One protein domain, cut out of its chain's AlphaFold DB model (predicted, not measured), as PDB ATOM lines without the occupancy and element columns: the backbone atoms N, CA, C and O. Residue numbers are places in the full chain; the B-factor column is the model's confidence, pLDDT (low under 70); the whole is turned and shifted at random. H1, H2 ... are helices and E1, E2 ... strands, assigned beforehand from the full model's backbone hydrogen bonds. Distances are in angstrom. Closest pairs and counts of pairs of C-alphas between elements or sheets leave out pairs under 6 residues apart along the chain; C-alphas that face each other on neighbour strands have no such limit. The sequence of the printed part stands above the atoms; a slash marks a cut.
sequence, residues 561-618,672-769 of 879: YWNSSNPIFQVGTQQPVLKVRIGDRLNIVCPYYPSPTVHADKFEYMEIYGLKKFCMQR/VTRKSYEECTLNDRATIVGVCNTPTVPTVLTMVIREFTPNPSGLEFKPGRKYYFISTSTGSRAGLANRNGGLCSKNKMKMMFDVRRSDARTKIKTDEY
ATOM      1  N   TYR A 561     -10.867  -2.167 -44.056       85.25
ATOM      2  CA  TYR A 561     -10.961  -1.748 -42.660       85.25
ATOM      3  C   TYR A 561      -9.568  -1.711 -42.029       85.25
ATOM      4  O   TYR A 561      -8.921  -2.743 -41.851       85.25
ATOM      5  N   TRP A 562      -9.078  -0.521 -41.704       89.00
ATOM      6  CA  TRP A 562      -7.730  -0.310 -41.186       89.00
ATOM      7  C   TRP A 562      -7.740  -0.313 -39.656       89.00
ATOM      8  O   TRP A 562      -7.592   0.725 -39.022       89.00
ATOM      9  N   ASN A 563      -7.955  -1.488 -39.061       85.94
ATOM     10  CA  ASN A 563      -7.952  -1.698 -37.611       85.94
ATOM     11  C   ASN A 563      -7.130  -2.941 -37.234       85.94
ATOM     12  O   ASN A 563      -6.860  -3.798 -38.080       85.94
ATOM     13  N   SER A 564      -6.716  -3.040 -35.970       84.62
ATOM     14  CA  SER A 564      -5.824  -4.109 -35.505       84.62
ATOM     15  C   SER A 564      -6.475  -5.500 -35.492       84.62
ATOM     16  O   SER A 564      -5.777  -6.518 -35.504       84.62
ATOM     17  N   SER A 565      -7.811  -5.532 -35.506       79.81
ATOM     18  CA  SER A 565      -8.638  -6.740 -35.491       79.81
ATOM     19  C   SER A 565      -8.882  -7.318 -36.890       79.81
ATOM     20  O   SER A 565      -9.374  -8.438 -37.000       79.81
ATOM     21  N   ASN A 566      -8.518  -6.604 -37.961       79.38
ATOM     22  CA  ASN A 566      -8.716  -7.081 -39.324       79.38
ATOM     23  C   ASN A 566      -7.761  -8.260 -39.633       79.38
ATOM     24  O   ASN A 566      -6.536  -8.085 -39.571       79.38
ATOM     25  N   PRO A 567      -8.280  -9.443 -40.024       74.56
ATOM     26  CA  PRO A 567      -7.467 -10.624 -40.326       74.56
ATOM     27  C   PRO A 567      -6.392 -10.411 -41.400       74.56
ATOM     28  O   PRO A 567      -5.381 -11.113 -41.390       74.56
ATOM     29  N   ILE A 568      -6.548  -9.425 -42.296       75.50
ATOM     30  CA  ILE A 568      -5.525  -9.097 -43.308       75.50
ATOM     31  C   ILE A 568      -4.190  -8.643 -42.692       75.50
ATOM     32  O   ILE A 568      -3.170  -8.660 -43.381       75.50
ATOM     33  N   PHE A 569      -4.194  -8.234 -41.418       80.38
ATOM     34  CA  PHE A 569      -3.009  -7.821 -40.663       80.38
ATOM     35  C   PHE A 569      -2.589  -8.842 -39.582       80.38
ATOM     36  O   PHE A 569      -1.568  -8.654 -38.923       80.38
ATOM     37  N   GLN A 570      -3.324  -9.945 -39.392       67.06
ATOM     38  CA  GLN A 570      -3.020 -10.946 -38.360       67.06
ATOM     39  C   GLN A 570      -1.998 -12.004 -38.824       67.06
ATOM     40  O   GLN A 570      -1.831 -12.286 -40.009       67.06
ATOM     41  N   VAL A 571      -1.260 -12.574 -37.865       53.22
ATOM     42  CA  VAL A 571      -0.087 -13.439 -38.090       53.22
ATOM     43  C   VAL A 571      -0.486 -14.777 -38.727       53.22
ATOM     44  O   VAL A 571      -1.176 -15.576 -38.107       53.22
ATOM     45  N   GLY A 572      -0.007 -15.040 -39.948       55.97
ATOM     46  CA  GLY A 572      -0.207 -16.304 -40.677       55.97
ATOM     47  C   GLY A 572      -0.474 -16.120 -42.175       55.97
ATOM     48  O   GLY A 572      -0.224 -17.023 -42.970       55.97
ATOM     49  N   THR A 573      -0.909 -14.929 -42.586       51.66
ATOM     50  CA  THR A 573      -1.094 -14.543 -43.987       51.66
ATOM     51  C   THR A 573       0.200 -13.948 -44.559       51.66
ATOM     52  O   THR A 573       0.942 -13.231 -43.882       51.66
ATOM     53  N   GLN A 574       0.533 -14.272 -45.816       56.91
ATOM     54  CA  GLN A 574       1.598 -13.561 -46.537       56.91
ATOM     55  C   GLN A 574       1.290 -12.055 -46.500       56.91
ATOM     56  O   GLN A 574       0.130 -11.685 -46.660       56.91
ATOM     57  N   GLN A 575       2.309 -11.212 -46.269       61.56
ATOM     58  CA  GLN A 575       2.171  -9.750 -46.133       61.56
ATOM     59  C   GLN A 575       1.126  -9.185 -47.114       61.56
ATOM     60  O   GLN A 575       1.206  -9.524 -48.298       61.56
ATOM     61  N   PRO A 576       0.182  -8.330 -46.679       70.44
ATOM     62  CA  PRO A 576      -0.938  -7.937 -47.522       70.44
ATOM     63  C   PRO A 576      -0.438  -7.107 -48.713       70.44
ATOM     64  O   PRO A 576      -0.026  -5.949 -48.589       70.44
ATOM     65  N   VAL A 577      -0.440  -7.742 -49.887       78.25
ATOM     66  CA  VAL A 577      -0.099  -7.123 -51.169       78.25
ATOM     67  C   VAL A 577      -1.380  -6.885 -51.950       78.25
ATOM     68  O   VAL A 577      -1.988  -7.826 -52.459       78.25
ATOM     69  N   LEU A 578      -1.757  -5.619 -52.106       83.56
ATOM     70  CA  LEU A 578      -2.901  -5.236 -52.919       83.56
ATOM     71  C   LEU A 578      -2.447  -4.943 -54.350       83.56
ATOM     72  O   LEU A 578      -1.739  -3.971 -54.613       83.56
ATOM     73  N   LYS A 579      -2.858  -5.785 -55.298       82.19
ATOM     74  CA  LYS A 579      -2.631  -5.534 -56.727       82.19
ATOM     75  C   LYS A 579      -3.687  -4.549 -57.228       82.19
ATOM     76  O   LYS A 579      -4.876  -4.849 -57.137       82.19
ATOM     77  N   VAL A 580      -3.255  -3.415 -57.779       84.75
ATOM     78  CA  VAL A 580      -4.142  -2.334 -58.256       84.75
ATOM     79  C   VAL A 580      -3.783  -1.901 -59.679       84.75
ATOM     80  O   VAL A 580      -2.646  -2.088 -60.124       84.75
ATOM     81  N   ARG A 581      -4.725  -1.310 -60.419       83.06
ATOM     82  CA  ARG A 581      -4.487  -0.708 -61.742       83.06
ATOM     83  C   ARG A 581      -4.805   0.782 -61.728       83.06
ATOM     84  O   ARG A 581      -5.568   1.270 -60.901       83.06
ATOM     85  N   ILE A 582      -4.224   1.508 -62.681       82.44
ATOM     86  CA  ILE A 582      -4.593   2.905 -62.920       82.44
ATOM     87  C   ILE A 582      -6.080   2.974 -63.297       82.44
ATOM     88  O   ILE A 582      -6.535   2.259 -64.187       82.44
ATOM     89  N   GLY A 583      -6.814   3.845 -62.615       73.69
ATOM     90  CA  GLY A 583      -8.256   4.031 -62.712       73.69
ATOM     91  C   GLY A 583      -9.035   3.417 -61.548       73.69
ATOM     92  O   GLY A 583     -10.123   3.911 -61.256       73.69
ATOM     93  N   ASP A 584      -8.497   2.398 -60.868       83.12
ATOM     94  CA  ASP A 584      -9.201   1.719 -59.774       83.12
ATOM     95  C   ASP A 584      -9.441   2.670 -58.585       83.12
ATOM     96  O   ASP A 584      -8.668   3.603 -58.327       83.12
ATOM     97  N   ARG A 585     -10.536   2.440 -57.859       84.19
ATOM     98  CA  ARG A 585     -10.927   3.201 -56.665       84.19
ATOM     99  C   ARG A 585     -10.944   2.280 -55.455       84.19
ATOM    100  O   ARG A 585     -11.300   1.118 -55.594       84.19
ATOM    101  N   LEU A 586     -10.557   2.785 -54.293       87.06
ATOM    102  CA  LEU A 586     -10.468   2.018 -53.054       87.06
ATOM    103  C   LEU A 586     -10.846   2.909 -51.874       87.06
ATOM    104  O   LEU A 586     -10.446   4.073 -51.848       87.06
ATOM    105  N   ASN A 587     -11.553   2.363 -50.891       87.25
ATOM    106  CA  ASN A 587     -11.772   3.030 -49.614       87.25
ATOM    107  C   ASN A 587     -10.940   2.369 -48.515       87.25
ATOM    108  O   ASN A 587     -10.844   1.142 -48.450       87.25
ATOM    109  N   ILE A 588     -10.366   3.184 -47.634       87.88
ATOM    110  CA  ILE A 588      -9.798   2.743 -46.362       87.88
ATOM    111  C   ILE A 588     -10.725   3.243 -45.252       87.88
ATOM    112  O   ILE A 588     -10.929   4.447 -45.124       87.88
ATOM    113  N   VAL A 589     -11.294   2.333 -44.470       87.44
ATOM    114  CA  VAL A 589     -12.289   2.626 -43.431       87.44
ATOM    115  C   VAL A 589     -11.605   2.606 -42.066       87.44
ATOM    116  O   VAL A 589     -10.956   1.621 -41.707       87.44
ATOM    117  N   CYS A 590     -11.716   3.699 -41.313       89.56
ATOM    118  CA  CYS A 590     -11.222   3.785 -39.941       89.56
ATOM    119  C   CYS A 590     -12.064   2.915 -38.987       89.56
ATOM    120  O   CYS A 590     -13.233   2.650 -39.273       89.56
ATOM    121  N   PRO A 591     -11.507   2.492 -37.835       86.00
ATOM    122  CA  PRO A 591     -12.291   1.849 -36.787       86.00
ATOM    123  C   PRO A 591     -13.444   2.759 -36.337       86.00
ATOM    124  O   PRO A 591     -13.210   3.922 -36.005       86.00
ATOM    125  N   TYR A 592     -14.660   2.217 -36.315       84.69
ATOM    126  CA  TYR A 592     -15.866   2.911 -35.873       84.69
ATOM    127  C   TYR A 592     -16.547   2.109 -34.762       84.69
ATOM    128  O   TYR A 592     -16.755   0.903 -34.894       84.69
ATOM    129  N   TYR A 593     -16.861   2.789 -33.665       81.06
ATOM    130  CA  TYR A 593     -17.488   2.243 -32.471       81.06
ATOM    131  C   TYR A 593     -18.694   3.129 -32.112       81.06
ATOM    132  O   TYR A 593     -18.513   4.174 -31.479       81.06
ATOM    133  N   PRO A 594     -19.921   2.758 -32.525       70.88
ATOM    134  CA  PRO A 594     -21.128   3.488 -32.149       70.88
ATOM    135  C   PRO A 594     -21.321   3.410 -30.625       70.88
ATOM    136  O   PRO A 594     -21.361   2.325 -30.045       70.88
ATOM    137  N   SER A 595     -21.388   4.561 -29.956       65.00
ATOM    138  CA  SER A 595     -21.507   4.643 -28.494       65.00
ATOM    139  C   SER A 595     -22.950   4.358 -28.074       65.00
ATOM    140  O   SER A 595     -23.798   5.244 -28.186       65.00
ATOM    141  N   PRO A 596     -23.250   3.111 -27.663       52.53
ATOM    142  CA  PRO A 596     -23.448   2.822 -26.236       52.53
ATOM    143  C   PRO A 596     -22.888   1.460 -25.754       52.53
ATOM    144  O   PRO A 596     -23.108   1.086 -24.606       52.53
ATOM    145  N   THR A 597     -22.171   0.698 -26.592       54.44
ATOM    146  CA  THR A 597     -21.822  -0.718 -26.306       54.44
ATOM    147  C   THR A 597     -20.336  -1.001 -26.046       54.44
ATOM    148  O   THR A 597     -19.995  -2.089 -25.582       54.44
ATOM    149  N   VAL A 598     -19.430  -0.049 -26.303       60.56
ATOM    150  CA  VAL A 598     -17.974  -0.240 -26.169       60.56
ATOM    151  C   VAL A 598     -17.381   0.848 -25.273       60.56
ATOM    152  O   VAL A 598     -17.487   2.033 -25.578       60.56
ATOM    153  N   HIS A 599     -16.741   0.450 -24.169       68.88
ATOM    154  CA  HIS A 599     -16.044   1.384 -23.283       68.88
ATOM    155  C   HIS A 599     -14.897   2.109 -24.014       68.88
ATOM    156  O   HIS A 599     -14.194   1.530 -24.846       68.88
ATOM    157  N   ALA A 600     -14.705   3.392 -23.690       63.66
ATOM    158  CA  ALA A 600     -13.765   4.285 -24.375       63.66
ATOM    159  C   ALA A 600     -12.284   3.855 -24.279       63.66
ATOM    160  O   ALA A 600     -11.453   4.312 -25.065       63.66
ATOM    161  N   ASP A 601     -11.949   2.971 -23.339       66.56
ATOM    162  CA  ASP A 601     -10.633   2.342 -23.175       66.56
ATOM    163  C   ASP A 601     -10.300   1.333 -24.290       66.56
ATOM    164  O   ASP A 601      -9.129   1.003 -24.487       66.56
ATOM    165  N   LYS A 602     -11.301   0.884 -25.058       68.38
ATOM    166  CA  LYS A 602     -11.144  -0.043 -26.190       68.38
ATOM    167  C   LYS A 602     -11.037   0.638 -27.557       68.38
ATOM    168  O   LYS A 602     -10.915  -0.055 -28.565       68.38
ATOM    169  N   PHE A 603     -11.088   1.967 -27.624       84.25
ATOM    170  CA  PHE A 603     -10.997   2.686 -28.895       84.25
ATOM    171  C   PHE A 603      -9.580   2.668 -29.473       84.25
ATOM    172  O   PHE A 603      -8.610   3.005 -28.791       84.25
ATOM    173  N   GLU A 604      -9.471   2.342 -30.762       84.31
ATOM    174  CA  GLU A 604      -8.209   2.381 -31.501       84.31
ATOM    175  C   GLU A 604      -8.008   3.729 -32.212       84.31
ATOM    176  O   GLU A 604      -8.820   4.141 -33.040       84.31
ATOM    177  N   TYR A 605      -6.882   4.390 -31.931       87.44
ATOM    178  CA  TYR A 605      -6.474   5.656 -32.550       87.44
ATOM    179  C   TYR A 605      -5.212   5.463 -33.396       87.44
ATOM    180  O   TYR A 605      -4.210   4.918 -32.912       87.44
ATOM    181  N   MET A 606      -5.218   5.935 -34.647       89.94
ATOM    182  CA  MET A 606      -4.070   5.754 -35.543       89.94
ATOM    183  C   MET A 606      -3.945   6.772 -36.675       89.94
ATOM    184  O   MET A 606      -4.922   7.332 -37.163       89.94
ATOM    185  N   GLU A 607      -2.713   6.956 -37.138       90.81
ATOM    186  CA  GLU A 607      -2.370   7.691 -38.352       90.81
ATOM    187  C   GLU A 607      -1.873   6.717 -39.424       90.81
ATOM    188  O   GLU A 607      -1.124   5.772 -39.146       90.81
ATOM    189  N   ILE A 608      -2.290   6.945 -40.666       90.00
ATOM    190  CA  ILE A 608      -1.886   6.150 -41.824       90.00
ATOM    191  C   ILE A 608      -0.897   6.975 -42.632       90.00
ATOM    192  O   ILE A 608      -1.232   8.043 -43.147       90.00
ATOM    193  N   TYR A 609       0.321   6.466 -42.769       88.06
ATOM    194  CA  TYR A 609       1.391   7.112 -43.516       88.06
ATOM    195  C   TYR A 609       1.589   6.440 -44.867       88.06
ATOM    196  O   TYR A 609       1.522   5.216 -44.981       88.06
ATOM    197  N   GLY A 610       1.884   7.235 -45.892       83.25
ATOM    198  CA  GLY A 610       2.094   6.742 -47.249       83.25
ATOM    199  C   GLY A 610       2.876   7.711 -48.128       83.25
ATOM    200  O   GLY A 610       3.624   8.571 -47.655       83.25
ATOM    201  N   LEU A 611       2.773   7.524 -49.442       67.31
ATOM    202  CA  LEU A 611       3.603   8.237 -50.409       67.31
ATOM    203  C   LEU A 611       2.944   9.529 -50.902       67.31
ATOM    204  O   LEU A 611       1.942   9.471 -51.600       67.31
ATOM    205  N   LYS A 612       3.590  10.679 -50.684       57.62
ATOM    206  CA  LYS A 612       3.363  11.889 -51.487       57.62
ATOM    207  C   LYS A 612       4.562  12.098 -52.387       57.62
ATOM    208  O   LYS A 612       5.684  12.237 -51.900       57.62
ATOM    209  N   LYS A 613       4.336  12.101 -53.698       48.91
ATOM    210  CA  LYS A 613       5.353  12.526 -54.650       48.91
ATOM    211  C   LYS A 613       5.066  13.977 -55.010       48.91
ATOM    212  O   LYS A 613       4.081  14.252 -55.681       48.91
ATOM    213  N   PHE A 614       5.915  14.898 -54.566       45.56
ATOM    214  CA  PHE A 614       6.009  16.185 -55.246       45.56
ATOM    215  C   PHE A 614       6.694  15.899 -56.582       45.56
ATOM    216  O   PHE A 614       7.704  15.203 -56.616       45.56
ATOM    217  N   CYS A 615       6.127  16.322 -57.707       40.94
ATOM    218  CA  CYS A 615       6.787  16.085 -58.980       40.94
ATOM    219  C   CYS A 615       6.721  17.325 -59.860       40.94
ATOM    220  O   CYS A 615       5.717  17.586 -60.521       40.94
ATOM    221  N   MET A 616       7.868  17.995 -60.001       40.94
ATOM    222  CA  MET A 616       8.207  18.831 -61.163       40.94
ATOM    223  C   MET A 616       8.295  18.000 -62.472       40.94
ATOM    224  O   MET A 616       9.054  18.298 -63.388       40.94
ATOM    225  N   GLN A 617       7.500  16.932 -62.614       42.22
ATOM    226  CA  GLN A 617       7.372  16.173 -63.858       42.22
ATOM    227  C   GLN A 617       6.524  16.879 -64.909       42.22
ATOM    228  O   GLN A 617       6.657  16.539 -66.084       42.22
ATOM    229  N   ARG A 618       5.731  17.886 -64.519       44.50
ATOM    230  CA  ARG A 618       5.060  18.778 -65.471       44.50
ATOM    231  C   ARG A 618       6.072  19.463 -66.387       44.50
ATOM    232  O   ARG A 618       5.885  19.412 -67.588       44.50
ATOM    233  N   VAL A 672       6.946   6.985 -47.372       73.38
ATOM    234  CA  VAL A 672       7.293   5.716 -46.715       73.38
ATOM    235  C   VAL A 672       8.135   4.865 -47.670       73.38
ATOM    236  O   VAL A 672       7.671   4.415 -48.720       73.38
ATOM    237  N   THR A 673       9.409   4.690 -47.327       81.00
ATOM    238  CA  THR A 673      10.338   3.870 -48.108       81.00
ATOM    239  C   THR A 673      10.130   2.389 -47.814       81.00
ATOM    240  O   THR A 673       9.559   2.017 -46.790       81.00
ATOM    241  N   ARG A 674      10.661   1.518 -48.679       82.31
ATOM    242  CA  ARG A 674      10.695   0.075 -48.410       82.31
ATOM    243  C   ARG A 674      11.375  -0.242 -47.070       82.31
ATOM    244  O   ARG A 674      10.868  -1.067 -46.324       82.31
ATOM    245  N   LYS A 675      12.467   0.463 -46.750       81.62
ATOM    246  CA  LYS A 675      13.189   0.317 -45.481       81.62
ATOM    247  C   LYS A 675      12.307   0.696 -44.284       81.62
ATOM    248  O   LYS A 675      12.151  -0.104 -43.374       81.62
ATOM    249  N   SER A 676      11.632   1.849 -44.350       83.25
ATOM    250  CA  SER A 676      10.649   2.287 -43.341       83.25
ATOM    251  C   SER A 676       9.500   1.290 -43.148       83.25
ATOM    252  O   SER A 676       9.043   1.073 -42.032       83.25
ATOM    253  N   TYR A 677       9.041   0.662 -44.234       86.25
ATOM    254  CA  TYR A 677       8.004  -0.370 -44.207       86.25
ATOM    255  C   TYR A 677       8.483  -1.692 -43.581       86.25
ATOM    256  O   TYR A 677       7.735  -2.365 -42.865       86.25
ATOM    257  N   GLU A 678       9.724  -2.093 -43.846       85.31
ATOM    258  CA  GLU A 678      10.317  -3.316 -43.296       85.31
ATOM    259  C   GLU A 678      10.647  -3.146 -41.804       85.31
ATOM    260  O   GLU A 678      10.252  -3.999 -41.008       85.31
ATOM    261  N   GLU A 679      11.255  -2.018 -41.428       89.12
ATOM    262  CA  GLU A 679      11.716  -1.698 -40.066       89.12
ATOM    263  C   GLU A 679      10.635  -1.064 -39.169       89.12
ATOM    264  O   GLU A 679      10.836  -0.952 -37.963       89.12
ATOM    265  N   CYS A 680       9.485  -0.666 -39.727       90.88
ATOM    266  CA  CYS A 680       8.416   0.059 -39.024       90.88
ATOM    267  C   CYS A 680       8.883   1.373 -38.370       90.88
ATOM    268  O   CYS A 680       8.464   1.724 -37.267       90.88
ATOM    269  N   THR A 681       9.734   2.120 -39.071       89.50
ATOM    270  CA  THR A 681      10.283   3.410 -38.632       89.50
ATOM    271  C   THR A 681       9.936   4.509 -39.635       89.50
ATOM    272  O   THR A 681      10.187   4.390 -40.838       89.50
ATOM    273  N   LEU A 682       9.349   5.605 -39.155       85.19
ATOM    274  CA  LEU A 682       9.047   6.780 -39.976       85.19
ATOM    275  C   LEU A 682      10.150   7.830 -39.861       85.19
ATOM    276  O   LEU A 682      10.674   8.083 -38.781       85.19
ATOM    277  N   ASN A 683      10.464   8.481 -40.981       76.50
ATOM    278  CA  ASN A 683      11.297   9.681 -40.988       76.50
ATOM    279  C   ASN A 683      10.455  10.933 -40.663       76.50
ATOM    280  O   ASN A 683       9.224  10.919 -40.763       76.50
ATOM    281  N   ASP A 684      11.111  12.052 -40.341       66.81
ATOM    282  CA  ASP A 684      10.441  13.325 -40.001       66.81
ATOM    283  C   ASP A 684       9.622  13.923 -41.159       66.81
ATOM    284  O   ASP A 684       8.828  14.839 -40.969       66.81
ATOM    285  N   ARG A 685       9.792  13.392 -42.377       63.91
ATOM    286  CA  ARG A 685       9.151  13.865 -43.614       63.91
ATOM    287  C   ARG A 685       8.090  12.903 -44.159       63.91
ATOM    288  O   ARG A 685       7.677  13.041 -45.311       63.91
ATOM    289  N   ALA A 686       7.676  11.911 -43.371       71.44
ATOM    290  CA  ALA A 686       6.645  10.962 -43.769       71.44
ATOM    291  C   ALA A 686       5.297  11.670 -43.954       71.44
ATOM    292  O   ALA A 686       4.873  12.440 -43.092       71.44
ATOM    293  N   THR A 687       4.617  11.396 -45.069       80.06
ATOM    294  CA  THR A 687       3.334  12.036 -45.365       80.06
ATOM    295  C   THR A 687       2.174  11.249 -44.773       80.06
ATOM    296  O   THR A 687       2.058  10.043 -44.997       80.06
ATOM    297  N   ILE A 688       1.293  11.958 -44.071       84.38
ATOM    298  CA  ILE A 688       0.030  11.433 -43.557       84.38
ATOM    299  C   ILE A 688      -0.972  11.345 -44.714       84.38
ATOM    300  O   ILE A 688      -1.209  12.323 -45.423       84.38
ATOM    301  N   VAL A 689      -1.530  10.156 -44.917       84.19
ATOM    302  CA  VAL A 689      -2.575   9.853 -45.906       84.19
ATOM    303  C   VAL A 689      -3.963   9.964 -45.280       84.19
ATOM    304  O   VAL A 689      -4.900  10.382 -45.953       84.19
ATOM    305  N   GLY A 690      -4.086   9.645 -43.993       86.25
ATOM    306  CA  GLY A 690      -5.305   9.856 -43.224       86.25
ATOM    307  C   GLY A 690      -5.085   9.666 -41.727       86.25
ATOM    308  O   GLY A 690      -4.078   9.095 -41.304       86.25
ATOM    309  N   VAL A 691      -6.026  10.181 -40.939       89.31
ATOM    310  CA  VAL A 691      -5.989  10.179 -39.473       89.31
ATOM    311  C   VAL A 691      -7.311   9.617 -38.965       89.31
ATOM    312  O   VAL A 691      -8.365  10.154 -39.284       89.31
ATOM    313  N   CYS A 692      -7.243   8.553 -38.173       88.94
ATOM    314  CA  CYS A 692      -8.376   7.948 -37.481       88.94
ATOM    315  C   CYS A 692      -8.297   8.350 -35.998       88.94
ATOM    316  O   CYS A 692      -7.702   7.636 -35.186       88.94
ATOM    317  N   ASN A 693      -8.816   9.532 -35.652       88.62
ATOM    318  CA  ASN A 693      -8.781  10.078 -34.285       88.62
ATOM    319  C   ASN A 693     -10.169  10.287 -33.647       88.62
ATOM    320  O   ASN A 693     -10.244  10.667 -32.478       88.62
ATOM    321  N   THR A 694     -11.240  10.014 -34.394       84.94
ATOM    322  CA  THR A 694     -12.646  10.121 -33.981       84.94
ATOM    323  C   THR A 694     -13.334   8.756 -34.105       84.94
ATOM    324  O   THR A 694     -14.050   8.515 -35.072       84.94
ATOM    325  N   PRO A 695     -13.114   7.834 -33.148       78.81
ATOM    326  CA  PRO A 695     -13.621   6.456 -33.209       78.81
ATOM    327  C   PRO A 695     -15.154   6.352 -33.161       78.81
ATOM    328  O   PRO A 695     -15.699   5.307 -33.485       78.81
ATOM    329  N   THR A 696     -15.853   7.419 -32.776       78.12
ATOM    330  CA  THR A 696     -17.320   7.508 -32.723       78.12
ATOM    331  C   THR A 696     -17.932   8.108 -33.989       78.12
ATOM    332  O   THR A 696     -19.130   8.364 -34.005       78.12
ATOM    333  N   VAL A 697     -17.132   8.372 -35.028       79.31
ATOM    334  CA  VAL A 697     -17.601   8.905 -36.314       79.31
ATOM    335  C   VAL A 697     -17.059   8.022 -37.441       79.31
ATOM    336  O   VAL A 697     -15.835   7.841 -37.527       79.31
ATOM    337  N   PRO A 698     -17.914   7.479 -38.326       79.88
ATOM    338  CA  PRO A 698     -17.461   6.643 -39.429       79.88
ATOM    339  C   PRO A 698     -16.587   7.472 -40.377       79.88
ATOM    340  O   PRO A 698     -17.045   8.382 -41.063       79.88
ATOM    341  N   THR A 699     -15.287   7.172 -40.405       83.81
ATOM    342  CA  THR A 699     -14.312   7.911 -41.219       83.81
ATOM    343  C   THR A 699     -13.822   7.029 -42.363       83.81
ATOM    344  O   THR A 699     -13.203   5.990 -42.132       83.81
ATOM    345  N   VAL A 700     -14.070   7.452 -43.607       84.88
ATOM    346  CA  VAL A 700     -13.682   6.715 -44.820       84.88
ATOM    347  C   VAL A 700     -12.744   7.554 -45.686       84.88
ATOM    348  O   VAL A 700     -13.052   8.676 -46.083       84.88
ATOM    349  N   LEU A 701     -11.585   6.992 -46.018       83.75
ATOM    350  CA  LEU A 701     -10.564   7.599 -46.863       83.75
ATOM    351  C   LEU A 701     -10.645   6.996 -48.270       83.75
ATOM    352  O   LEU A 701     -10.115   5.915 -48.531       83.75
ATOM    353  N   THR A 702     -11.294   7.698 -49.198       84.56
ATOM    354  CA  THR A 702     -11.382   7.263 -50.598       84.56
ATOM    355  C   THR A 702     -10.143   7.670 -51.388       84.56
ATOM    356  O   THR A 702      -9.812   8.851 -51.524       84.56
ATOM    357  N   MET A 703      -9.488   6.691 -52.000       82.62
ATOM    358  CA  MET A 703      -8.319   6.877 -52.847       82.62
ATOM    359  C   MET A 703      -8.567   6.371 -54.270       82.62
ATOM    360  O   MET A 703      -9.060   5.270 -54.502       82.62
ATOM    361  N   VAL A 704      -8.203   7.202 -55.246       84.69
ATOM    362  CA  VAL A 704      -8.274   6.869 -56.674       84.69
ATOM    363  C   VAL A 704      -6.858   6.632 -57.179       84.69
ATOM    364  O   VAL A 704      -6.016   7.530 -57.100       84.69
ATOM    365  N   ILE A 705      -6.593   5.443 -57.716       85.56
ATOM    366  CA  ILE A 705      -5.285   5.073 -58.252       85.56
ATOM    367  C   ILE A 705      -5.120   5.749 -59.610       85.56
ATOM    368  O   ILE A 705      -5.660   5.304 -60.615       85.56
ATOM    369  N   ARG A 706      -4.391   6.860 -59.662       79.38
ATOM    370  CA  ARG A 706      -4.187   7.629 -60.896       79.38
ATOM    371  C   ARG A 706      -2.754   8.097 -61.036       79.38
ATOM    372  O   ARG A 706      -2.087   8.367 -60.042       79.38
ATOM    373  N   GLU A 707      -2.310   8.219 -62.281       72.56
ATOM    374  CA  GLU A 707      -0.974   8.738 -62.591       72.56
ATOM    375  C   GLU A 707      -0.847  10.232 -62.297       72.56
ATOM    376  O   GLU A 707       0.246  10.687 -61.981       72.56
ATOM    377  N   PHE A 708      -1.964  10.966 -62.355       66.06
ATOM    378  CA  PHE A 708      -2.017  12.405 -62.119       66.06
ATOM    379  C   PHE A 708      -3.265  12.781 -61.333       66.06
ATOM    380  O   PHE A 708      -4.373  12.362 -61.682       66.06
ATOM    381  N   THR A 709      -3.105  13.600 -60.296       61.56
ATOM    382  CA  THR A 709      -4.212  14.094 -59.466       61.56
ATOM    383  C   THR A 709      -4.391  15.609 -59.619       61.56
ATOM    384  O   THR A 709      -3.423  16.355 -59.505       61.56
ATOM    385  N   PRO A 710      -5.623  16.109 -59.857       53.56
ATOM    386  CA  PRO A 710      -5.902  17.546 -59.858       53.56
ATOM    387  C   PRO A 710      -5.935  18.139 -58.438       53.56
ATOM    388  O   PRO A 710      -5.909  19.353 -58.283       53.56
ATOM    389  N   ASN A 711      -5.995  17.294 -57.402       53.47
ATOM    390  CA  ASN A 711      -5.931  17.705 -56.001       53.47
ATOM    391  C   ASN A 711      -4.454  17.819 -55.550       53.47
ATOM    392  O   ASN A 711      -3.775  16.793 -55.594       53.47
ATOM    393  N   PRO A 712      -3.973  18.981 -55.058       54.38
ATOM    394  CA  PRO A 712      -2.594  19.182 -54.572       54.38
ATOM    395  C   PRO A 712      -2.151  18.251 -53.428       54.38
ATOM    396  O   PRO A 712      -0.954  18.042 -53.216       54.38
ATOM    397  N   SER A 713      -3.107  17.691 -52.681       53.56
ATOM    398  CA  SER A 713      -2.873  16.708 -51.612       53.56
ATOM    399  C   SER A 713      -3.156  15.266 -52.048       53.56
ATOM    400  O   SER A 713      -3.054  14.349 -51.239       53.56
ATOM    401  N   GLY A 714      -3.528  15.051 -53.312       62.97
ATOM    402  CA  GLY A 714      -3.824  13.727 -53.845       62.97
ATOM    403  C   GLY A 714      -2.574  12.867 -54.033       62.97
ATOM    404  O   GLY A 714      -1.474  13.368 -54.260       62.97
ATOM    405  N   LEU A 715      -2.766  11.551 -53.973       76.56
ATOM    406  CA  LEU A 715      -1.715  10.563 -54.207       76.56
ATOM    407  C   LEU A 715      -1.590  10.253 -55.708       76.56
ATOM    408  O   LEU A 715      -2.598  10.185 -56.418       76.56
ATOM    409  N   GLU A 716      -0.360  10.038 -56.177       77.62
ATOM    410  CA  GLU A 716      -0.050   9.697 -57.572       77.62
ATOM    411  C   GLU A 716       0.688   8.358 -57.666       77.62
ATOM    412  O   GLU A 716       1.686   8.110 -56.977       77.62
ATOM    413  N   PHE A 717       0.220   7.498 -58.568       82.25
ATOM    414  CA  PHE A 717       0.678   6.122 -58.725       82.25
ATOM    415  C   PHE A 717       1.183   5.885 -60.137       82.25
ATOM    416  O   PHE A 717       0.530   6.259 -61.100       82.25
ATOM    417  N   LYS A 718       2.328   5.220 -60.282       78.75
ATOM    418  CA  LYS A 718       2.901   4.879 -61.585       78.75
ATOM    419  C   LYS A 718       2.757   3.392 -61.874       78.75
ATOM    420  O   LYS A 718       3.085   2.588 -60.998       78.75
ATOM    421  N   PRO A 719       2.390   3.016 -63.109       80.31
ATOM    422  CA  PRO A 719       2.371   1.624 -63.531       80.31
ATOM    423  C   PRO A 719       3.724   0.928 -63.329       80.31
ATOM    424  O   PRO A 719       4.785   1.447 -63.687       80.31
ATOM    425  N   GLY A 720       3.689  -0.287 -62.789       78.25
ATOM    426  CA  GLY A 720       4.857  -1.121 -62.504       78.25
ATOM    427  C   GLY A 720       5.662  -0.697 -61.273       78.25
ATOM    428  O   GLY A 720       6.828  -1.075 -61.172       78.25
ATOM    429  N   ARG A 721       5.094   0.113 -60.367       81.81
ATOM    430  CA  ARG A 721       5.745   0.519 -59.111       81.81
ATOM    431  C   ARG A 721       4.995   0.002 -57.886       81.81
ATOM    432  O   ARG A 721       3.778  -0.158 -57.909       81.81
ATOM    433  N   LYS A 722       5.760  -0.207 -56.810       83.56
ATOM    434  CA  LYS A 722       5.268  -0.621 -55.495       83.56
ATOM    435  C   LYS A 722       5.227   0.570 -54.542       83.56
ATOM    436  O   LYS A 722       6.184   1.347 -54.501       83.56
ATOM    437  N   TYR A 723       4.142   0.689 -53.791       86.88
ATOM    438  CA  TYR A 723       3.890   1.762 -52.830       86.88
ATOM    439  C   TYR A 723       3.594   1.161 -51.457       86.88
ATOM    440  O   TYR A 723       2.977   0.104 -51.382       86.88
ATOM    441  N   TYR A 724       4.046   1.811 -50.385       88.00
ATOM    442  CA  TYR A 724       3.991   1.263 -49.030       88.00
ATOM    443  C   TYR A 724       3.176   2.173 -48.114       88.00
ATOM    444  O   TYR A 724       3.356   3.392 -48.144       88.00
ATOM    445  N   PHE A 725       2.321   1.566 -47.296       91.00
ATOM    446  CA  PHE A 725       1.491   2.238 -46.299       91.00
ATOM    447  C   PHE A 725       1.703   1.579 -44.939       91.00
ATOM    448  O   PHE A 725       1.704   0.349 -44.869       91.00
ATOM    449  N   ILE A 726       1.899   2.371 -43.882       91.00
ATOM    450  CA  ILE A 726       2.113   1.869 -42.513       91.00
ATOM    451  C   ILE A 726       1.420   2.744 -41.466       91.00
ATOM    452  O   ILE A 726       1.280   3.950 -41.667       91.00
ATOM    453  N   SER A 727       1.077   2.148 -40.323       93.00
ATOM    454  CA  SER A 727       0.637   2.867 -39.120       93.00
ATOM    455  C   SER A 727       1.544   2.545 -37.939       93.00
ATOM    456  O   SER A 727       1.511   1.443 -37.401       93.00
ATOM    457  N   THR A 728       2.374   3.500 -37.519       92.44
ATOM    458  CA  THR A 728       3.276   3.342 -36.362       92.44
ATOM    459  C   THR A 728       2.666   3.832 -35.051       92.44
ATOM    460  O   THR A 728       3.324   3.742 -34.021       92.44
ATOM    461  N   SER A 729       1.424   4.319 -35.048       93.06
ATOM    462  CA  SER A 729       0.694   4.691 -33.829       93.06
ATOM    463  C   SER A 729       0.613   3.519 -32.844       93.06
ATOM    464  O   SER A 729       0.700   2.361 -33.245       93.06
ATOM    465  N   THR A 730       0.453   3.788 -31.549       89.94
ATOM    466  CA  THR A 730       0.371   2.724 -30.519       89.94
ATOM    467  C   THR A 730      -1.034   2.141 -30.332       89.94
ATOM    468  O   THR A 730      -1.186   1.180 -29.582       89.94
ATOM    469  N   GLY A 731      -2.049   2.722 -30.980       85.19
ATOM    470  CA  GLY A 731      -3.468   2.410 -30.773       85.19
ATOM    471  C   GLY A 731      -4.132   3.257 -29.685       85.19
ATOM    472  O   GLY A 731      -5.351   3.348 -29.657       85.19
ATOM    473  N   SER A 732      -3.351   3.938 -28.837       86.62
ATOM    474  CA  SER A 732      -3.860   4.878 -27.830       86.62
ATOM    475  C   SER A 732      -3.901   6.316 -28.352       86.62
ATOM    476  O   SER A 732      -3.088   6.707 -29.194       86.62
ATOM    477  N   ARG A 733      -4.787   7.144 -27.781       84.19
ATOM    478  CA  ARG A 733      -4.891   8.572 -28.127       84.19
ATOM    479  C   ARG A 733      -3.596   9.348 -27.860       84.19
ATOM    480  O   ARG A 733      -3.227  10.206 -28.654       84.19
ATOM    481  N   ALA A 734      -2.877   9.015 -26.785       84.75
ATOM    482  CA  ALA A 734      -1.601   9.648 -26.442       84.75
ATOM    483  C   ALA A 734      -0.463   9.256 -27.403       84.75
ATOM    484  O   ALA A 734       0.407  10.068 -27.704       84.75
ATOM    485  N   GLY A 735      -0.473   8.024 -27.923       86.38
ATOM    486  CA  GLY A 735       0.538   7.536 -28.860       86.38
ATOM    487  C   GLY A 735       0.099   7.570 -30.325       86.38
ATOM    488  O   GLY A 735       0.562   6.728 -31.101       86.38
ATOM    489  N   LEU A 736      -0.789   8.503 -30.693       88.12
ATOM    490  CA  LEU A 736      -1.279   8.700 -32.060       88.12
ATOM    491  C   LEU A 736      -0.136   9.089 -33.013       88.12
ATOM    492  O   LEU A 736       0.059   8.433 -34.033       88.12
ATOM    493  N   ALA A 737       0.686  10.062 -32.613       84.56
ATOM    494  CA  ALA A 737       1.822  10.572 -33.390       84.56
ATOM    495  C   ALA A 737       3.116   9.739 -33.233       84.56
ATOM    496  O   ALA A 737       4.209  10.215 -33.548       84.56
ATOM    497  N   ASN A 738       3.033   8.508 -32.705       90.50
ATOM    498  CA  ASN A 738       4.208   7.650 -32.530       90.50
ATOM    499  C   ASN A 738       4.816   7.262 -33.888       90.50
ATOM    500  O   ASN A 738       4.113   6.781 -34.778       90.50
ATOM    501  N   ARG A 739       6.137   7.424 -34.034       87.75
ATOM    502  CA  ARG A 739       6.866   7.237 -35.308       87.75
ATOM    503  C   ARG A 739       7.682   5.947 -35.403       87.75
ATOM    504  O   ARG A 739       8.264   5.681 -36.453       87.75
ATOM    505  N   ASN A 740       7.743   5.149 -34.334       90.94
ATOM    506  CA  ASN A 740       8.587   3.954 -34.275       90.94
ATOM    507  C   ASN A 740       7.823   2.727 -33.746       90.94
ATOM    508  O   ASN A 740       7.284   2.743 -32.640       90.94
ATOM    509  N   GLY A 741       7.796   1.652 -34.534       89.00
ATOM    510  CA  GLY A 741       7.243   0.353 -34.173       89.00
ATOM    511  C   GLY A 741       5.717   0.329 -34.128       89.00
ATOM    512  O   GLY A 741       5.080  -0.003 -35.126       89.00
ATOM    513  N   GLY A 742       5.142   0.640 -32.962       91.12
ATOM    514  CA  GLY A 742       3.695   0.663 -32.698       91.12
ATOM    515  C   GLY A 742       2.903  -0.493 -33.324       91.12
ATOM    516  O   GLY A 742       3.348  -1.645 -33.340       91.12
ATOM    517  N   LEU A 743       1.727  -0.172 -33.863       90.19
ATOM    518  CA  LEU A 743       0.823  -1.100 -34.547       90.19
ATOM    519  C   LEU A 743       1.457  -1.736 -35.803       90.19
ATOM    520  O   LEU A 743       1.152  -2.885 -36.123       90.19
ATOM    521  N   CYS A 744       2.397  -1.062 -36.473       90.44
ATOM    522  CA  CYS A 744       3.146  -1.609 -37.611       90.44
ATOM    523  C   CYS A 744       3.977  -2.835 -37.203       90.44
ATOM    524  O   CYS A 744       3.983  -3.848 -37.908       90.44
ATOM    525  N   SER A 745       4.657  -2.784 -36.054       88.19
ATOM    526  CA  SER A 745       5.459  -3.909 -35.555       88.19
ATOM    527  C   SER A 745       4.606  -4.965 -34.857       88.19
ATOM    528  O   SER A 745       4.792  -6.159 -35.133       88.19
ATOM    529  N   LYS A 746       3.681  -4.522 -33.990       86.50
ATOM    530  CA  LYS A 746       2.875  -5.368 -33.095       86.50
ATOM    531  C   LYS A 746       1.750  -6.103 -33.826       86.50
ATOM    532  O   LYS A 746       1.613  -7.308 -33.658       86.50
ATOM    533  N   ASN A 747       1.007  -5.399 -34.677       86.44
ATOM    534  CA  ASN A 747      -0.197  -5.899 -35.350       86.44
ATOM    535  C   ASN A 747      -0.036  -5.951 -36.876       86.44
ATOM    536  O   ASN A 747      -1.028  -6.036 -37.580       86.44
ATOM    537  N   LYS A 748       1.200  -5.840 -37.394       87.94
ATOM    538  CA  LYS A 748       1.528  -5.839 -38.834       87.94
ATOM    539  C   LYS A 748       0.624  -4.927 -39.671       87.94
ATOM    540  O   LYS A 748       0.370  -5.227 -40.835       87.94
ATOM    541  N   MET A 749       0.206  -3.785 -39.111       89.31
ATOM    542  CA  MET A 749      -0.625  -2.783 -39.791       89.31
ATOM    543  C   MET A 749       0.186  -2.016 -40.841       89.31
ATOM    544  O   MET A 749       0.577  -0.856 -40.674       89.31
ATOM    545  N   LYS A 750       0.508  -2.732 -41.914       89.75
ATOM    546  CA  LYS A 750       1.283  -2.284 -43.057       89.75
ATOM    547  C   LYS A 750       0.822  -3.012 -44.310       89.75
ATOM    548  O   LYS A 750       0.584  -4.212 -44.269       89.75
ATOM    549  N   MET A 751       0.724  -2.296 -45.425       88.25
ATOM    550  CA  MET A 751       0.259  -2.842 -46.701       88.25
ATOM    551  C   MET A 751       1.104  -2.328 -47.867       88.25
ATOM    552  O   MET A 751       1.563  -1.182 -47.866       88.25
ATOM    553  N   MET A 752       1.296  -3.176 -48.879       86.81
ATOM    554  CA  MET A 752       1.996  -2.817 -50.111       86.81
ATOM    555  C   MET A 752       1.036  -2.821 -51.298       86.81
ATOM    556  O   MET A 752       0.387  -3.823 -51.579       86.81
ATOM    557  N   PHE A 753       0.989  -1.720 -52.041       88.88
ATOM    558  CA  PHE A 753       0.235  -1.621 -53.286       88.88
ATOM    559  C   PHE A 753       1.163  -1.936 -54.459       88.88
ATOM    560  O   PHE A 753       2.175  -1.260 -54.650       88.88
ATOM    561  N   ASP A 754       0.818  -2.947 -55.252       85.81
ATOM    562  CA  ASP A 754       1.516  -3.341 -56.477       85.81
ATOM    563  C   ASP A 754       0.732  -2.842 -57.700       85.81
ATOM    564  O   ASP A 754      -0.270  -3.440 -58.103       85.81
ATOM    565  N   VAL A 755       1.161  -1.713 -58.277       87.25
ATOM    566  CA  VAL A 755       0.456  -1.065 -59.393       87.25
ATOM    567  C   VAL A 755       0.845  -1.754 -60.701       87.25
ATOM    568  O   VAL A 755       1.977  -1.635 -61.168       87.25
ATOM    569  N   ARG A 756      -0.085  -2.473 -61.329       80.50
ATOM    570  CA  ARG A 756       0.158  -3.263 -62.551       80.50
ATOM    571  C   ARG A 756       0.265  -2.374 -63.800       80.50
ATOM    572  O   ARG A 756      -0.344  -1.310 -63.875       80.50
ATOM    573  N   ARG A 757       1.027  -2.820 -64.809       72.62
ATOM    574  CA  ARG A 757       1.048  -2.197 -66.151       72.62
ATOM    575  C   ARG A 757      -0.189  -2.613 -66.957       72.62
ATOM    576  O   ARG A 757      -0.619  -3.760 -66.854       72.62
ATOM    577  N   SER A 758      -0.728  -1.694 -67.762       56.09
ATOM    578  CA  SER A 758      -1.975  -1.848 -68.539       56.09
ATOM    579  C   SER A 758      -1.991  -3.040 -69.503       56.09
ATOM    580  O   SER A 758      -3.060  -3.555 -69.814       56.09
ATOM    581  N   ASP A 759      -0.822  -3.516 -69.939       48.66
ATOM    582  CA  ASP A 759      -0.705  -4.571 -70.955       48.66
ATOM    583  C   ASP A 759      -0.778  -6.001 -70.385       48.66
ATOM    584  O   ASP A 759      -0.719  -6.982 -71.131       48.66
ATOM    585  N   ALA A 760      -0.931  -6.156 -69.065       46.81
ATOM    586  CA  ALA A 760      -1.122  -7.463 -68.447       46.81
ATOM    587  C   ALA A 760      -2.531  -8.000 -68.768       46.81
ATOM    588  O   ALA A 760      -3.507  -7.658 -68.103       46.81
ATOM    589  N   ARG A 761      -2.643  -8.852 -69.799       39.38
ATOM    590  CA  ARG A 761      -3.858  -9.605 -70.180       39.38
ATOM    591  C   ARG A 761      -4.263 -10.640 -69.120       39.38
ATOM    592  O   ARG A 761      -4.290 -11.839 -69.378       39.38
ATOM    593  N   THR A 762      -4.596 -10.199 -67.918       44.53
ATOM    594  CA  THR A 762      -5.135 -11.069 -66.872       44.53
ATOM    595  C   THR A 762      -6.327 -10.362 -66.247       44.53
ATOM    596  O   THR A 762      -6.176  -9.312 -65.625       44.53
ATOM    597  N   LYS A 763      -7.536 -10.911 -66.444       46.69
ATOM    598  CA  LYS A 763      -8.700 -10.524 -65.639       46.69
ATOM    599  C   LYS A 763      -8.320 -10.773 -64.182       46.69
ATOM    600  O   LYS A 763      -7.966 -11.897 -63.835       46.69
ATOM    601  N   ILE A 764      -8.357  -9.727 -63.365       50.09
ATOM    602  CA  ILE A 764      -8.240  -9.877 -61.919       50.09
ATOM    603  C   ILE A 764      -9.478 -10.677 -61.493       50.09
ATOM    604  O   ILE A 764     -10.600 -10.211 -61.691       50.09
ATOM    605  N   LYS A 765      -9.290 -11.913 -61.019       44.91
ATOM    606  CA  LYS A 765     -10.392 -12.714 -60.480       44.91
ATOM    607  C   LYS A 765     -10.807 -12.073 -59.158       44.91
ATOM    608  O   LYS A 765      -9.975 -11.952 -58.266       44.91
ATOM    609  N   THR A 766     -12.065 -11.659 -59.042       46.44
ATOM    610  CA  THR A 766     -12.665 -11.155 -57.793       46.44
ATOM    611  C   THR A 766     -12.488 -12.138 -56.633       46.44
ATOM    612  O   THR A 766     -12.370 -11.713 -55.489       46.44
ATOM    613  N   ASP A 767     -12.337 -13.426 -56.946       40.09
ATOM    614  CA  ASP A 767     -12.104 -14.498 -55.980       40.09
ATOM    615  C   ASP A 767     -10.734 -14.414 -55.266       40.09
ATOM    616  O   ASP A 767     -10.562 -15.019 -54.213       40.09
ATOM    617  N   GLU A 768      -9.755 -13.646 -55.782       45.38
ATOM    618  CA  GLU A 768      -8.468 -13.397 -55.090       45.38
ATOM    619  C   GLU A 768      -8.605 -12.440 -53.884       45.38
ATOM    620  O   GLU A 768      -7.665 -12.324 -53.098       45.38
ATOM    621  N   TYR A 769      -9.751 -11.769 -53.705       49.88
ATOM    622  CA  TYR A 769      -9.982 -10.789 -52.629       49.88
ATOM    623  C   TYR A 769     -10.912 -11.296 -51.515       49.88
ATOM    624  O   TYR A 769     -11.369 -10.502 -50.692       49.88
TER     625      TYR A 769
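AT A GLANCE: This is residues 561 to 618 and 672 to 769 of the 879 residues of the protein "5'-nucleotidase domain-containing protein 3" of Trichinella patagoniensis (UniProt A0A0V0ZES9). Little regular structure: amid much loop, seven short strands make a loose, incompletely closed barrel, E1, E7, E6, E3 and E4 in one run, E5 and E2 opposite. H1 covers E6 outside. The printed part has 156 residues, class mixed, under half in named elements: E1 E2 E3 H1 E4 E5 E6 H2 E7 H3. Sheet E1 E7 E6 is mixed, pairs E2 E5 and E3 E4 antiparallel; compact, radius of gyration of the C-alphas 16.1 A, spans 50 by 38 by 29 A.

IN THESE COORDINATES: E7 (750 to 755) measures 16.4 A, E6 (722 to 726) 13.6 A, E4 (687 to 692) 14.7 A. E1 (577 to 580) begins at (-0.099, -7.123, -51.169). E2 is 585 to 589, E3 606 to 610, E5 700 to 704, H1 674 to 679, H2 742 to 746; H3 (766 to 769) ends at (-9.982, -10.789, -52.629).

HOW THE PARTS SIT: Inner strand E7 is parallel to E1 (34 degrees; N 578 and O 752, 2.8 A) and antiparallel to E6 (160 degrees; N 753 and O 723, 2.8 A). H1 is on this sheet, over E6, height 8.7 A; H2 only grazes it with residues 743 to 745; H3 is not on it. The closest C-alphas of E3 and E6 are Gly 610 and Phe 725, 4.6 A. E3 and E4 are antiparallel neighbours, with N 608 and O 690 within hydrogen-bond range at 2.9 A, and so are E2 and E5, with N 586 and O 703 within hydrogen-bond range at 2.9 A. In H1 and H2 every O i to N i+4 pair is within range; H3 is too short for one.

THE WHOLE: C-alphas 597 and 618, the farthest apart, are 51.3 A apart. Residues 619 to 671 are cut out, a 23.0 A gap. Links E2 to E3, E5 to E6 and E6 to H2 are long. In this model pLDDT is under 70 for 43 residues, among them 758 to 769.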